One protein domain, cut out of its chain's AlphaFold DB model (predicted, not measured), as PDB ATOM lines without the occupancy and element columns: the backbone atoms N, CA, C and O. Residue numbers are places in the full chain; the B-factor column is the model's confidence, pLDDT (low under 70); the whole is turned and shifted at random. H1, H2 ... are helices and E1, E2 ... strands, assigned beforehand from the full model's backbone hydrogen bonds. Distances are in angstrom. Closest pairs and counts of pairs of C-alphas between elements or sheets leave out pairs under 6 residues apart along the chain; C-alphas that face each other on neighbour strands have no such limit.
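What this domain is: This is residues 161 to 248 of the 692 residues of the protein "FAD-NAD(P)-binding" of Cardinium endosymbiont of Sogatella furcifera (UniProt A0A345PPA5). Four helices gather loosely, at steep to about perpendicular angles, round a core where H2 and H4 touch, with H1 near the end of H2 where that helix begins and H3 making a triangle with H2 and H4, close to both and to H1 but not clearly touching them. A small two-strand hairpin, E1 and E2, packs by the other end of H2, and H5 follows it as an arm whose residues 243 to 246 stick out together with the tail 247 to 248. The printed part has 88 residues with five named helices and two named strands, in the order H1 H2 H3 H4 E1 E2 H5; the sheet, E1 - E2, is antiparallel, and the class is mostly helix. The whole is compact, with a radius of gyration of the C-alphas of 13.0 A, and spans 38 by 27 by 21 A.

How they stand to each other: H1, residues 168 to 179, and H2, residues 184 to 198, are close but not clearly touching, the closest C-alphas being those of Ile 177 and Ala 186, 5.8 A apart; they run opposite ways at a steep tilt of 41 degrees. H3, residues 203 to 210, is about perpendicular to H1 at 84 degrees and close but not clearly touching, with the closest C-alphas, of Tyr 169 and Ser 207, 6.3 A apart. H4, residues 216 to 224, touches H2 with 10 pairs of C-alphas within 8 A, the closest those of Ile 189 and Asp 220 at 5.8 A, and runs the same way at a steep tilt of 45 degrees. H3 and H4 are close but not clearly touching, with the C-alphas of Leu 210 and Leu 219 closest at 7.7 A. E1, residues 227 to 229, and E2, residues 235 to 237, form an antiparallel hairpin, with N 228 and O 236 as well as N 236 and O 228 within hydrogen-bond range at 2.9 A. The closest C-alphas of H2 and E2 are those of Ala 195 and Tyr 235, 6.2 A apart. H5, residues 239 to 246, is apart from H1, H2, H3 and H4. In H1, H2, H3, H4 and H5 every O i to N i+4 pair is within hydrogen-bond range.

Where its parts are: H1 begins at C-alpha 168 (119.545, 108.846, 131.448) and is 17.0 A long; H2, the longest helix, is 21.2 A. H3 measures 10.9 A, H4 12.2 A, E1 6.7 A and E2 7.0 A. H5, 10.5 A, ends at C-alpha 246 (89.393, 115.373, 127.099).

The domain as a whole: The C-alphas farthest apart, of His 179 and Asn 247, are 40.5 A apart. The printed part has no cut, and the six links between named elements are tight. Mean pLDDT of the printed part is 87.3; residues 181 to 182 are under 70.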
ATOM      1  N   LEU A 161     111.970 108.189 144.481       84.62
ATOM      2  CA  LEU A 161     113.106 108.243 143.567       84.62
ATOM      3  C   LEU A 161     113.443 106.861 143.003       84.62
ATOM      4  O   LEU A 161     113.802 106.769 141.828       84.62
ATOM      5  N   GLU A 162     113.298 105.783 143.771       84.38
ATOM      6  CA  GLU A 162     113.503 104.410 143.296       84.38
ATOM      7  C   GLU A 162     112.492 104.004 142.219       84.38
ATOM      8  O   GLU A 162     112.891 103.426 141.204       84.38
ATOM      9  N   ARG A 163     111.223 104.419 142.352       85.94
ATOM     10  CA  ARG A 163     110.159 104.174 141.359       85.94
ATOM     11  C   ARG A 163     110.356 104.903 140.024       85.94
ATOM     12  O   ARG A 163     109.726 104.537 139.028       85.94
ATOM     13  N   LEU A 164     111.216 105.924 139.959       86.75
ATOM     14  CA  LEU A 164     111.434 106.674 138.719       86.75
ATOM     15  C   LEU A 164     112.053 105.804 137.610       86.75
ATOM     16  O   LEU A 164     112.978 105.025 137.876       86.75
ATOM     17  N   PRO A 165     111.654 106.008 136.337       87.56
ATOM     18  CA  PRO A 165     112.144 105.209 135.222       87.56
ATOM     19  C   PRO A 165     113.667 105.214 135.086       87.56
ATOM     20  O   PRO A 165     114.315 106.254 135.202       87.56
ATOM     21  N   ASN A 166     114.236 104.069 134.708       85.38
ATOM     22  CA  ASN A 166     115.673 103.899 134.490       85.38
ATOM     23  C   ASN A 166     116.150 104.522 133.157       85.38
ATOM     24  O   ASN A 166     116.618 103.839 132.248       85.38
ATOM     25  N   THR A 167     115.989 105.838 133.013       86.00
ATOM     26  CA  THR A 167     116.440 106.616 131.846       86.00
ATOM     27  C   THR A 167     117.608 107.516 132.224       86.00
ATOM     28  O   THR A 167     117.746 107.893 133.385       86.00
ATOM     29  N   ILE A 168     118.419 107.916 131.239       85.06
ATOM     30  CA  ILE A 168     119.545 108.846 131.448       85.06
ATOM     31  C   ILE A 168     119.081 110.110 132.189       85.06
ATOM     32  O   ILE A 168     119.710 110.508 133.162       85.06
ATOM     33  N   TYR A 169     117.945 110.685 131.780       86.88
ATOM     34  CA  TYR A 169     117.373 111.875 132.408       86.88
ATOM     35  C   TYR A 169     117.094 111.671 133.902       86.88
ATOM     36  O   TYR A 169     117.592 112.425 134.735       86.88
ATOM     37  N   PHE A 170     116.333 110.628 134.248       89.19
ATOM     38  CA  PHE A 170     115.955 110.373 135.638       89.19
ATOM     39  C   PHE A 170     117.143 109.917 136.494       89.19
ATOM     40  O   PHE A 170     117.182 110.259 137.667       89.19
ATOM     41  N   LYS A 171     118.151 109.232 135.935       88.31
ATOM     42  CA  LYS A 171     119.415 108.966 136.651       88.31
ATOM     43  C   LYS A 171     120.113 110.262 137.051       88.31
ATOM     44  O   LYS A 171     120.469 110.433 138.210       88.31
ATOM     45  N   SER A 172     120.270 111.190 136.107       87.44
ATOM     46  CA  SER A 172     120.873 112.495 136.387       87.44
ATOM     47  C   SER A 172     120.034 113.330 137.357       87.44
ATOM     48  O   SER A 172     120.597 114.035 138.188       87.44
ATOM     49  N   LEU A 173     118.701 113.236 137.283       88.44
ATOM     50  CA  LEU A 173     117.801 113.893 138.232       88.44
ATOM     51  C   LEU A 173     117.981 113.346 139.656       88.44
ATOM     52  O   LEU A 173     118.128 114.142 140.577       88.44
ATOM     53  N   LYS A 174     118.034 112.014 139.828       88.81
ATOM     54  CA  LYS A 174     118.293 111.371 141.130       88.81
ATOM     55  C   LYS A 174     119.599 111.872 141.744       88.81
ATOM     56  O   LYS A 174     119.609 112.259 142.901       88.81
ATOM     57  N   ILE A 175     120.677 111.936 140.954       86.56
ATOM     58  CA  ILE A 175     121.980 112.447 141.420       86.56
ATOM     59  C   ILE A 175     121.859 113.890 141.928       86.56
ATOM     60  O   ILE A 175     122.400 114.209 142.980       86.56
ATOM     61  N   LYS A 176     121.132 114.757 141.213       85.75
ATOM     62  CA  LYS A 176     120.957 116.159 141.615       85.75
ATOM     63  C   LYS A 176     120.101 116.336 142.861       85.75
ATOM     64  O   LYS A 176     120.451 117.150 143.702       85.75
ATOM     65  N   ILE A 177     119.009 115.584 142.982       85.38
ATOM     66  CA  ILE A 177     118.162 115.613 144.181       85.38
ATOM     67  C   ILE A 177     118.952 115.090 145.391       85.38
ATOM     68  O   ILE A 177     118.900 115.691 146.455       85.38
ATOM     69  N   ASN A 178     119.757 114.039 145.212       82.38
ATOM     70  CA  ASN A 178     120.580 113.468 146.282       82.38
ATOM     71  C   ASN A 178     121.753 114.361 146.716       82.38
ATOM     72  O   ASN A 178     122.318 114.121 147.778       82.38
ATOM     73  N   HIS A 179     122.144 115.355 145.912       81.25
ATOM     74  CA  HIS A 179     123.194 116.299 146.297       81.25
ATOM     75  C   HIS A 179     122.716 117.246 147.415       81.25
ATOM     76  O   HIS A 179     123.519 117.627 148.264       81.25
ATOM     77  N   ASP A 180     121.428 117.601 147.439       71.00
ATOM     78  CA  ASP A 180     120.822 118.408 148.505       71.00
ATOM     79  C   ASP A 180     119.357 117.982 148.755       71.00
ATOM     80  O   ASP A 180     118.408 118.649 148.314       71.00
ATOM     81  N   PRO A 181     119.158 116.828 149.424       62.59
ATOM     82  CA  PRO A 181     117.844 116.206 149.568       62.59
ATOM     83  C   PRO A 181     116.906 116.977 150.503       62.59
ATOM     84  O   PRO A 181     115.700 116.779 150.426       62.59
ATOM     85  N   ASN A 182     117.448 117.857 151.352       65.56
ATOM     86  CA  ASN A 182     116.689 118.622 152.346       65.56
ATOM     87  C   ASN A 182     116.370 120.050 151.872       65.56
ATOM     88  O   ASN A 182     115.879 120.870 152.646       65.56
ATOM     89  N   SER A 183     116.659 120.381 150.608       83.25
ATOM     90  CA  SER A 183     116.198 121.644 150.039       83.25
ATOM     91  C   SER A 183     114.676 121.621 149.867       83.25
ATOM     92  O   SER A 183     114.107 120.657 149.352       83.25
ATOM     93  N   LEU A 184     114.004 122.725 150.214       84.50
ATOM     94  CA  LEU A 184     112.552 122.890 150.013       84.50
ATOM     95  C   LEU A 184     112.127 122.608 148.558       84.50
ATOM     96  O   LEU A 184     111.022 122.134 148.291       84.50
ATOM     97  N   LEU A 185     113.024 122.877 147.604       87.38
ATOM     98  CA  LEU A 185     112.828 122.575 146.189       87.38
ATOM     99  C   LEU A 185     112.843 121.065 145.910       87.38
ATOM    100  O   LEU A 185     111.980 120.580 145.179       87.38
ATOM    101  N   ALA A 186     113.798 120.320 146.476       85.69
ATOM    102  CA  ALA A 186     113.849 118.867 146.345       85.69
ATOM    103  C   ALA A 186     112.594 118.215 146.941       85.69
ATOM    104  O   ALA A 186     111.973 117.388 146.272       85.69
ATOM    105  N   GLU A 187     112.169 118.646 148.132       86.12
ATOM    106  CA  GLU A 187     110.940 118.171 148.782       86.12
ATOM    107  C   GLU A 187     109.700 118.409 147.912       86.12
ATOM    108  O   GLU A 187     108.934 117.481 147.640       86.12
ATOM    109  N   SER A 188     109.546 119.636 147.405       89.75
ATOM    110  CA  SER A 188     108.462 120.026 146.496       89.75
ATOM    111  C   SER A 188     108.428 119.161 145.229       89.75
ATOM    112  O   SER A 188     107.368 118.683 144.812       89.75
ATOM    113  N   ILE A 189     109.589 118.915 144.616       91.00
ATOM    114  CA  ILE A 189     109.700 118.083 143.414       91.00
ATOM    115  C   ILE A 189     109.339 116.630 143.723       91.00
ATOM    116  O   ILE A 189     108.597 116.021 142.955       91.00
ATOM    117  N   ILE A 190     109.831 116.070 144.831       89.38
ATOM    118  CA  ILE A 190     109.531 114.694 145.244       89.38
ATOM    119  C   ILE A 190     108.024 114.524 145.488       89.38
ATOM    120  O   ILE A 190     107.435 113.580 144.960       89.38
ATOM    121  N   GLU A 191     107.384 115.464 146.194       90.38
ATOM    122  CA  GLU A 191     105.933 115.461 146.443       90.38
ATOM    123  C   GLU A 191     105.140 115.439 145.120       90.38
ATOM    124  O   GLU A 191     104.212 114.644 144.937       90.38
ATOM    125  N   LYS A 192     105.539 116.271 144.151       92.81
ATOM    126  CA  LYS A 192     104.892 116.369 142.832       92.81
ATOM    127  C   LYS A 192     105.169 115.164 141.932       92.81
ATOM    128  O   LYS A 192     104.299 114.780 141.148       92.81
ATOM    129  N   LEU A 193     106.352 114.553 142.020       91.69
ATOM    130  CA  LEU A 193     106.670 113.317 141.296       91.69
ATOM    131  C   LEU A 193     105.845 112.142 141.832       91.69
ATOM    132  O   LEU A 193     105.283 111.388 141.040       91.69
ATOM    133  N   ASP A 194     105.681 112.037 143.151       89.62
ATOM    134  CA  ASP A 194     104.793 111.041 143.754       89.62
ATOM    135  C   ASP A 194     103.335 111.232 143.304       89.62
ATOM    136  O   ASP A 194     102.651 110.273 142.934       89.62
ATOM    137  N   ALA A 195     102.869 112.483 143.237       91.00
ATOM    138  CA  ALA A 195     101.566 112.800 142.661       91.00
ATOM    139  C   ALA A 195     101.454 112.401 141.178       91.00
ATOM    140  O   ALA A 195     100.418 111.873 140.768       91.00
ATOM    141  N   TYR A 196     102.508 112.598 140.377       91.62
ATOM    142  CA  TYR A 196     102.571 112.156 138.977       91.62
ATOM    143  C   TYR A 196     102.320 110.649 138.848       91.62
ATOM    144  O   TYR A 196     101.542 110.229 137.985       91.62
ATOM    145  N   ASP A 197     102.937 109.848 139.722       87.94
ATOM    146  CA  ASP A 197     102.753 108.394 139.765       87.94
ATOM    147  C   ASP A 197     101.318 108.016 140.149       87.94
ATOM    148  O   ASP A 197     100.655 107.249 139.448       87.94
ATOM    149  N   LYS A 198     100.795 108.629 141.220       89.06
ATOM    150  CA  LYS A 198      99.430 108.394 141.723       89.06
ATOM    151  C   LYS A 198      98.358 108.751 140.691       89.06
ATOM    152  O   LYS A 198      97.385 108.014 140.527       89.06
ATOM    153  N   LEU A 199      98.560 109.839 139.947       89.19
ATOM    154  CA  LEU A 199      97.698 110.270 138.839       89.19
ATOM    155  C   LEU A 199      97.947 109.483 137.541       89.19
ATOM    156  O   LEU A 199      97.260 109.705 136.542       89.19
ATOM    157  N   LYS A 200      98.907 108.547 137.540       89.12
ATOM    158  CA  LYS A 200      99.311 107.723 136.390       89.12
ATOM    159  C   LYS A 200      99.715 108.551 135.172       89.12
ATOM    160  O   LYS A 200      99.504 108.143 134.024       89.12
ATOM    161  N   LEU A 201     100.301 109.716 135.418       89.31
ATOM    162  CA  LEU A 201     100.822 110.568 134.369       89.31
ATOM    163  C   LEU A 201     102.125 109.974 133.813       89.31
ATOM    164  O   LEU A 201     102.946 109.422 134.548       89.31
ATOM    165  N   PRO A 202     102.353 110.054 132.495       89.81
ATOM    166  CA  PRO A 202     103.511 109.414 131.894       89.81
ATOM    167  C   PRO A 202     104.799 110.186 132.213       89.81
ATOM    168  O   PRO A 202     105.027 111.256 131.663       89.81
ATOM    169  N   TYR A 203     105.723 109.602 132.980       90.06
ATOM    170  CA  TYR A 203     107.081 110.152 133.179       90.06
ATOM    171  C   TYR A 203     107.863 110.385 131.871       90.06
ATOM    172  O   TYR A 203     108.785 111.207 131.800       90.06
ATOM    173  N   THR A 204     107.486 109.688 130.797       88.12
ATOM    174  CA  THR A 204     108.012 109.938 129.450       88.12
ATOM    175  C   THR A 204     107.646 111.326 128.922       88.12
ATOM    176  O   THR A 204     108.357 111.847 128.069       88.12
ATOM    177  N   PHE A 205     106.581 111.952 129.427       90.12
ATOM    178  CA  PHE A 205     106.228 113.330 129.109       90.12
ATOM    179  C   PHE A 205     107.282 114.302 129.642       90.12
ATOM    180  O   PHE A 205     107.876 115.029 128.847       90.12
ATOM    181  N   LEU A 206     107.584 114.238 130.945       89.38
ATOM    182  CA  LEU A 206     108.579 115.098 131.597       89.38
ATOM    183  C   LEU A 206     109.953 114.949 130.938       89.38
ATOM    184  O   LEU A 206     110.538 115.925 130.469       89.38
ATOM    185  N   SER A 207     110.427 113.709 130.801       87.31
ATOM    186  CA  SER A 207     111.718 113.435 130.155       87.31
ATOM    187  C   SER A 207     111.745 113.822 128.667       87.31
ATOM    188  O   SER A 207     112.799 114.197 128.158       87.31
ATOM    189  N   SER A 208     110.613 113.801 127.953       86.75
ATOM    190  CA  SER A 208     110.543 114.253 126.554       86.75
ATOM    191  C   SER A 208     110.555 115.776 126.411       86.75
ATOM    192  O   SER A 208     111.126 116.277 125.443       86.75
ATOM    193  N   VAL A 209     109.901 116.497 127.324       86.75
ATOM    194  CA  VAL A 209     109.860 117.967 127.335       86.75
ATOM    195  C   VAL A 209     111.229 118.525 127.740       86.75
ATOM    196  O   VAL A 209     111.775 119.380 127.046       86.75
ATOM    197  N   LEU A 210     111.817 117.983 128.811       85.88
ATOM    198  CA  LEU A 210     113.056 118.491 129.409       85.88
ATOM    199  C   LEU A 210     114.329 117.912 128.771       85.88
ATOM    200  O   LEU A 210     115.375 118.561 128.772       85.88
ATOM    201  N   LYS A 211     114.267 116.714 128.176       81.62
ATOM    202  CA  LYS A 211     115.402 115.996 127.565       81.62
ATOM    203  C   LYS A 211     116.628 115.853 128.474       81.62
ATOM    204  O   LYS A 211     116.749 114.865 129.184       81.62
ATOM    205  N   LYS A 212     117.580 116.788 128.371       76.94
ATOM    206  CA  LYS A 212     118.846 116.827 129.121       76.94
ATOM    207  C   LYS A 212     118.847 117.946 130.170       76.94
ATOM    208  O   LYS A 212     119.790 118.039 130.946       76.94
ATOM    209  N   CYS A 213     117.816 118.796 130.194       80.19
ATOM    210  CA  CYS A 213     117.661 119.871 131.165       80.19
ATOM    211  C   CYS A 213     117.266 119.278 132.519       80.19
ATOM    212  O   CYS A 213     116.102 118.998 132.776       80.19
ATOM    213  N   THR A 214     118.257 119.053 133.371       79.38
ATOM    214  CA  THR A 214     118.087 118.526 134.731       79.38
ATOM    215  C   THR A 214     118.066 119.648 135.769       79.38
ATOM    216  O   THR A 214     118.487 119.461 136.903       79.38
ATOM    217  N   ASP A 215     117.683 120.853 135.361       86.94
ATOM    218  CA  ASP A 215     117.522 121.985 136.266       86.94
ATOM    219  C   ASP A 215     116.273 121.754 137.131       86.94
ATOM    220  O   ASP A 215     115.179 121.538 136.603       86.94
ATOM    221  N   LEU A 216     116.461 121.735 138.455       88.19
ATOM    222  CA  LEU A 216     115.393 121.449 139.411       88.19
ATOM    223  C   LEU A 216     114.317 122.541 139.391       88.19
ATOM    224  O   LEU A 216     113.137 122.215 139.459       88.19
ATOM    225  N   TYR A 217     114.686 123.808 139.185       89.81
ATOM    226  CA  TYR A 217     113.718 124.902 139.087       89.81
ATOM    227  C   TYR A 217     112.865 124.789 137.824       89.81
ATOM    228  O   TYR A 217     111.652 124.998 137.861       89.81
ATOM    229  N   VAL A 218     113.478 124.408 136.699       88.06
ATOM    230  CA  VAL A 218     112.750 124.191 135.439       88.06
ATOM    231  C   VAL A 218     111.799 122.997 135.566       88.06
ATOM    232  O   VAL A 218     110.669 123.064 135.079       88.06
ATOM    233  N   LEU A 219     112.224 121.919 136.238       90.50
ATOM    234  CA  LEU A 219     111.360 120.774 136.526       90.50
ATOM    235  C   LEU A 219     110.200 121.158 137.449       90.50
ATOM    236  O   LEU A 219     109.062 120.823 137.132       90.50
ATOM    237  N   ASP A 220     110.460 121.869 138.545       92.06
ATOM    238  CA  ASP A 220     109.412 122.306 139.472       92.06
ATOM    239  C   ASP A 220     108.392 123.206 138.769       92.06
ATOM    240  O   ASP A 220     107.188 122.967 138.843       92.06
ATOM    241  N   THR A 221     108.876 124.163 137.971       91.75
ATOM    242  CA  THR A 221     108.022 125.036 137.158       91.75
ATOM    243  C   THR A 221     107.177 124.220 136.184       91.75
ATOM    244  O   THR A 221     105.975 124.450 136.068       91.75
ATOM    245  N   LEU A 222     107.765 123.234 135.497       91.56
ATOM    246  CA  LEU A 222     107.019 122.359 134.595       91.56
ATOM    247  C   LEU A 222     105.950 121.552 135.344       91.56
ATOM    248  O   LEU A 222     104.824 121.447 134.861       91.56
ATOM    249  N   LEU A 223     106.283 121.008 136.516       92.94
ATOM    250  CA  LEU A 223     105.340 120.278 137.360       92.94
ATOM    251  C   LEU A 223     104.172 121.185 137.770       92.94
ATOM    252  O   LEU A 223     103.025 120.776 137.603       92.94
ATOM    253  N   ASN A 224     104.441 122.439 138.145       91.94
ATOM    254  CA  ASN A 224     103.418 123.447 138.465       91.94
ATOM    255  C   ASN A 224     102.518 123.808 137.275       91.94
ATOM    256  O   ASN A 224     101.376 124.208 137.469       91.94
ATOM    257  N   LYS A 225     102.992 123.660 136.030       91.31
ATOM    258  CA  LYS A 225     102.153 123.836 134.828       91.31
ATOM    259  C   LYS A 225     101.318 122.602 134.480       91.31
ATOM    260  O   LYS A 225     100.480 122.663 133.587       91.31
ATOM    261  N   THR A 226     101.557 121.473 135.142       91.44
ATOM    262  CA  THR A 226     100.849 120.208 134.877       91.44
ATOM    263  C   THR A 226      99.958 119.760 136.025       91.44
ATOM    264  O   THR A 226      99.016 119.000 135.797       91.44
ATOM    265  N   LEU A 227     100.244 120.231 137.236       93.62
ATOM    266  CA  LEU A 227      99.549 119.878 138.460       93.62
ATOM    267  C   LEU A 227      99.035 121.131 139.161       93.62
ATOM    268  O   LEU A 227      99.701 122.161 139.174       93.62
ATOM    269  N   ILE A 228      97.889 120.998 139.817       93.56
ATOM    270  CA  ILE A 228      97.344 121.991 140.739       93.56
ATOM    271  C   ILE A 228      97.211 121.366 142.127       93.56
ATOM    272  O   ILE A 228      96.777 120.220 142.253       93.56
ATOM    273  N   LYS A 229      97.608 122.102 143.170       91.50
ATOM    274  CA  LYS A 229      97.445 121.660 144.559       91.50
ATOM    275  C   LYS A 229      95.998 121.902 144.991       91.50
ATOM    276  O   LYS A 229      95.497 123.019 144.896       91.50
ATOM    277  N   CYS A 230      95.320 120.850 145.425       89.62
ATOM    278  CA  CYS A 230      93.945 120.899 145.901       89.62
ATOM    279  C   CYS A 230      93.896 121.414 147.343       89.62
ATOM    280  O   CYS A 230      94.802 121.146 148.134       89.62
ATOM    281  N   ALA A 231      92.784 122.050 147.724       85.88
ATOM    282  CA  ALA A 231      92.537 122.478 149.105       85.88
ATOM    283  C   ALA A 231      92.603 121.316 150.120       85.88
ATOM    284  O   ALA A 231      92.959 121.514 151.274       85.88
ATOM    285  N   SER A 232      92.335 120.084 149.673       82.56
ATOM    286  CA  SER A 232      92.465 118.850 150.462       82.56
ATOM    287  C   SER A 232      93.912 118.384 150.697       82.56
ATOM    288  O   SER A 232      94.125 117.328 151.288       82.56
ATOM    289  N   GLY A 233      94.918 119.121 150.213       78.62
ATOM    290  CA  GLY A 233      96.338 118.806 150.390       78.62
ATOM    291  C   GLY A 233      96.926 117.816 149.374       78.62
ATOM    292  O   GLY A 233      98.113 117.513 149.457       78.62
ATOM    293  N   GLY A 234      96.134 117.322 148.414       86.50
ATOM    294  CA  GLY A 234      96.597 116.499 147.284       86.50
ATOM    295  C   GLY A 234      96.871 117.306 146.008       86.50
ATOM    296  O   GLY A 234      96.717 118.523 145.998       86.50
ATOM    297  N   TYR A 235      97.226 116.632 144.910       93.75
ATOM    298  CA  TYR A 235      97.368 117.255 143.587       93.75
ATOM    299  C   TYR A 235      96.359 116.684 142.587       93.75
ATOM    300  O   TYR A 235      96.065 115.487 142.601       93.75
ATOM    301  N   ALA A 236      95.883 117.536 141.684       92.62
ATOM    302  CA  ALA A 236      95.108 117.171 140.504       92.62
ATOM    303  C   ALA A 236      95.829 117.628 139.227       92.62
ATOM    304  O   ALA A 236      96.764 118.424 139.283       92.62
ATOM    305  N   ILE A 237      95.395 117.126 138.068       92.75
ATOM    306  CA  ILE A 237      95.876 117.609 136.766       92.75
ATOM    307  C   ILE A 237      95.365 119.040 136.566       92.75
ATOM    308  O   ILE A 237      94.205 119.326 136.858       92.75
ATOM    309  N   GLU A 238      96.221 119.928 136.061       93.69
ATOM    310  CA  GLU A 238      95.837 121.305 135.742       93.69
ATOM    311  C   GLU A 238      94.619 121.329 134.790       93.69
ATOM    312  O   GLU A 238      94.517 120.542 133.846       93.69
ATOM    313  N   SER A 239      93.664 122.217 135.065       91.38
ATOM    314  CA  SER A 239      92.346 122.265 134.423       91.38
ATOM    315  C   SER A 239      92.374 122.402 132.892       91.38
ATOM    316  O   SER A 239      91.659 121.674 132.194       91.38
ATOM    317  N   LYS A 240      93.219 123.281 132.335       91.44
ATOM    318  CA  LYS A 240      93.353 123.468 130.881       91.44
ATOM    319  C   LYS A 240      94.027 122.264 130.240       91.44
ATOM    320  O   LYS A 240      93.606 121.815 129.172       91.44
ATOM    321  N   LEU A 241      95.031 121.693 130.903       90.88
ATOM    322  CA  LEU A 241      95.644 120.440 130.475       90.88
ATOM    323  C   LEU A 241      94.613 119.301 130.460       90.88
ATOM    324  O   LEU A 241      94.525 118.575 129.468       90.88
ATOM    325  N   GLN A 242      93.775 119.180 131.490       90.69
ATOM    326  CA  GLN A 242      92.697 118.192 131.533       90.69
ATOM    327  C   GLN A 242      91.695 118.395 130.387       90.69
ATOM    328  O   GLN A 242      91.305 117.430 129.727       90.69
ATOM    329  N   HIS A 243      91.324 119.643 130.085       89.00
ATOM    330  CA  HIS A 243      90.463 119.964 128.947       89.00
ATOM    331  C   HIS A 243      91.079 119.522 127.604       89.00
ATOM    332  O   HIS A 243      90.396 118.932 126.765       89.00
ATOM    333  N   ILE A 244      92.382 119.731 127.403       89.06
ATOM    334  CA  ILE A 244      93.113 119.271 126.209       89.06
ATOM    335  C   ILE A 244      93.082 117.743 126.080       89.06
ATOM    336  O   ILE A 244      92.826 117.218 124.991       89.06
ATOM    337  N   LEU A 245      93.296 117.027 127.188       87.44
ATOM    338  CA  LEU A 245      93.243 115.564 127.221       87.44
ATOM    339  C   LEU A 245      91.838 115.045 126.878       87.44
ATOM    340  O   LEU A 245      91.710 114.124 126.068       87.44
ATOM    341  N   ASN A 246      90.792 115.687 127.411       86.56
ATOM    342  CA  ASN A 246      89.393 115.373 127.099       86.56
ATOM    343  C   ASN A 246      89.070 115.601 125.607       86.56
ATOM    344  O   ASN A 246      88.271 114.873 125.021       86.56
ATOM    345  N   ASN A 247      89.761 116.538 124.951       82.62
ATOM    346  CA  ASN A 247      89.673 116.789 123.508       82.62
ATOM    347  C   ASN A 247      90.557 115.851 122.651       82.62
ATOM    348  O   ASN A 247      90.806 116.119 121.473       82.62
ATOM    349  N   ASN A 248      91.008 114.715 123.200       83.88
ATOM    350  CA  ASN A 248      91.835 113.699 122.531       83.88
ATOM    351  C   ASN A 248      93.226 114.176 122.065       83.88
ATOM    352  O   ASN A 248      93.873 113.511 121.245       83.88
TER     353      ASN A 248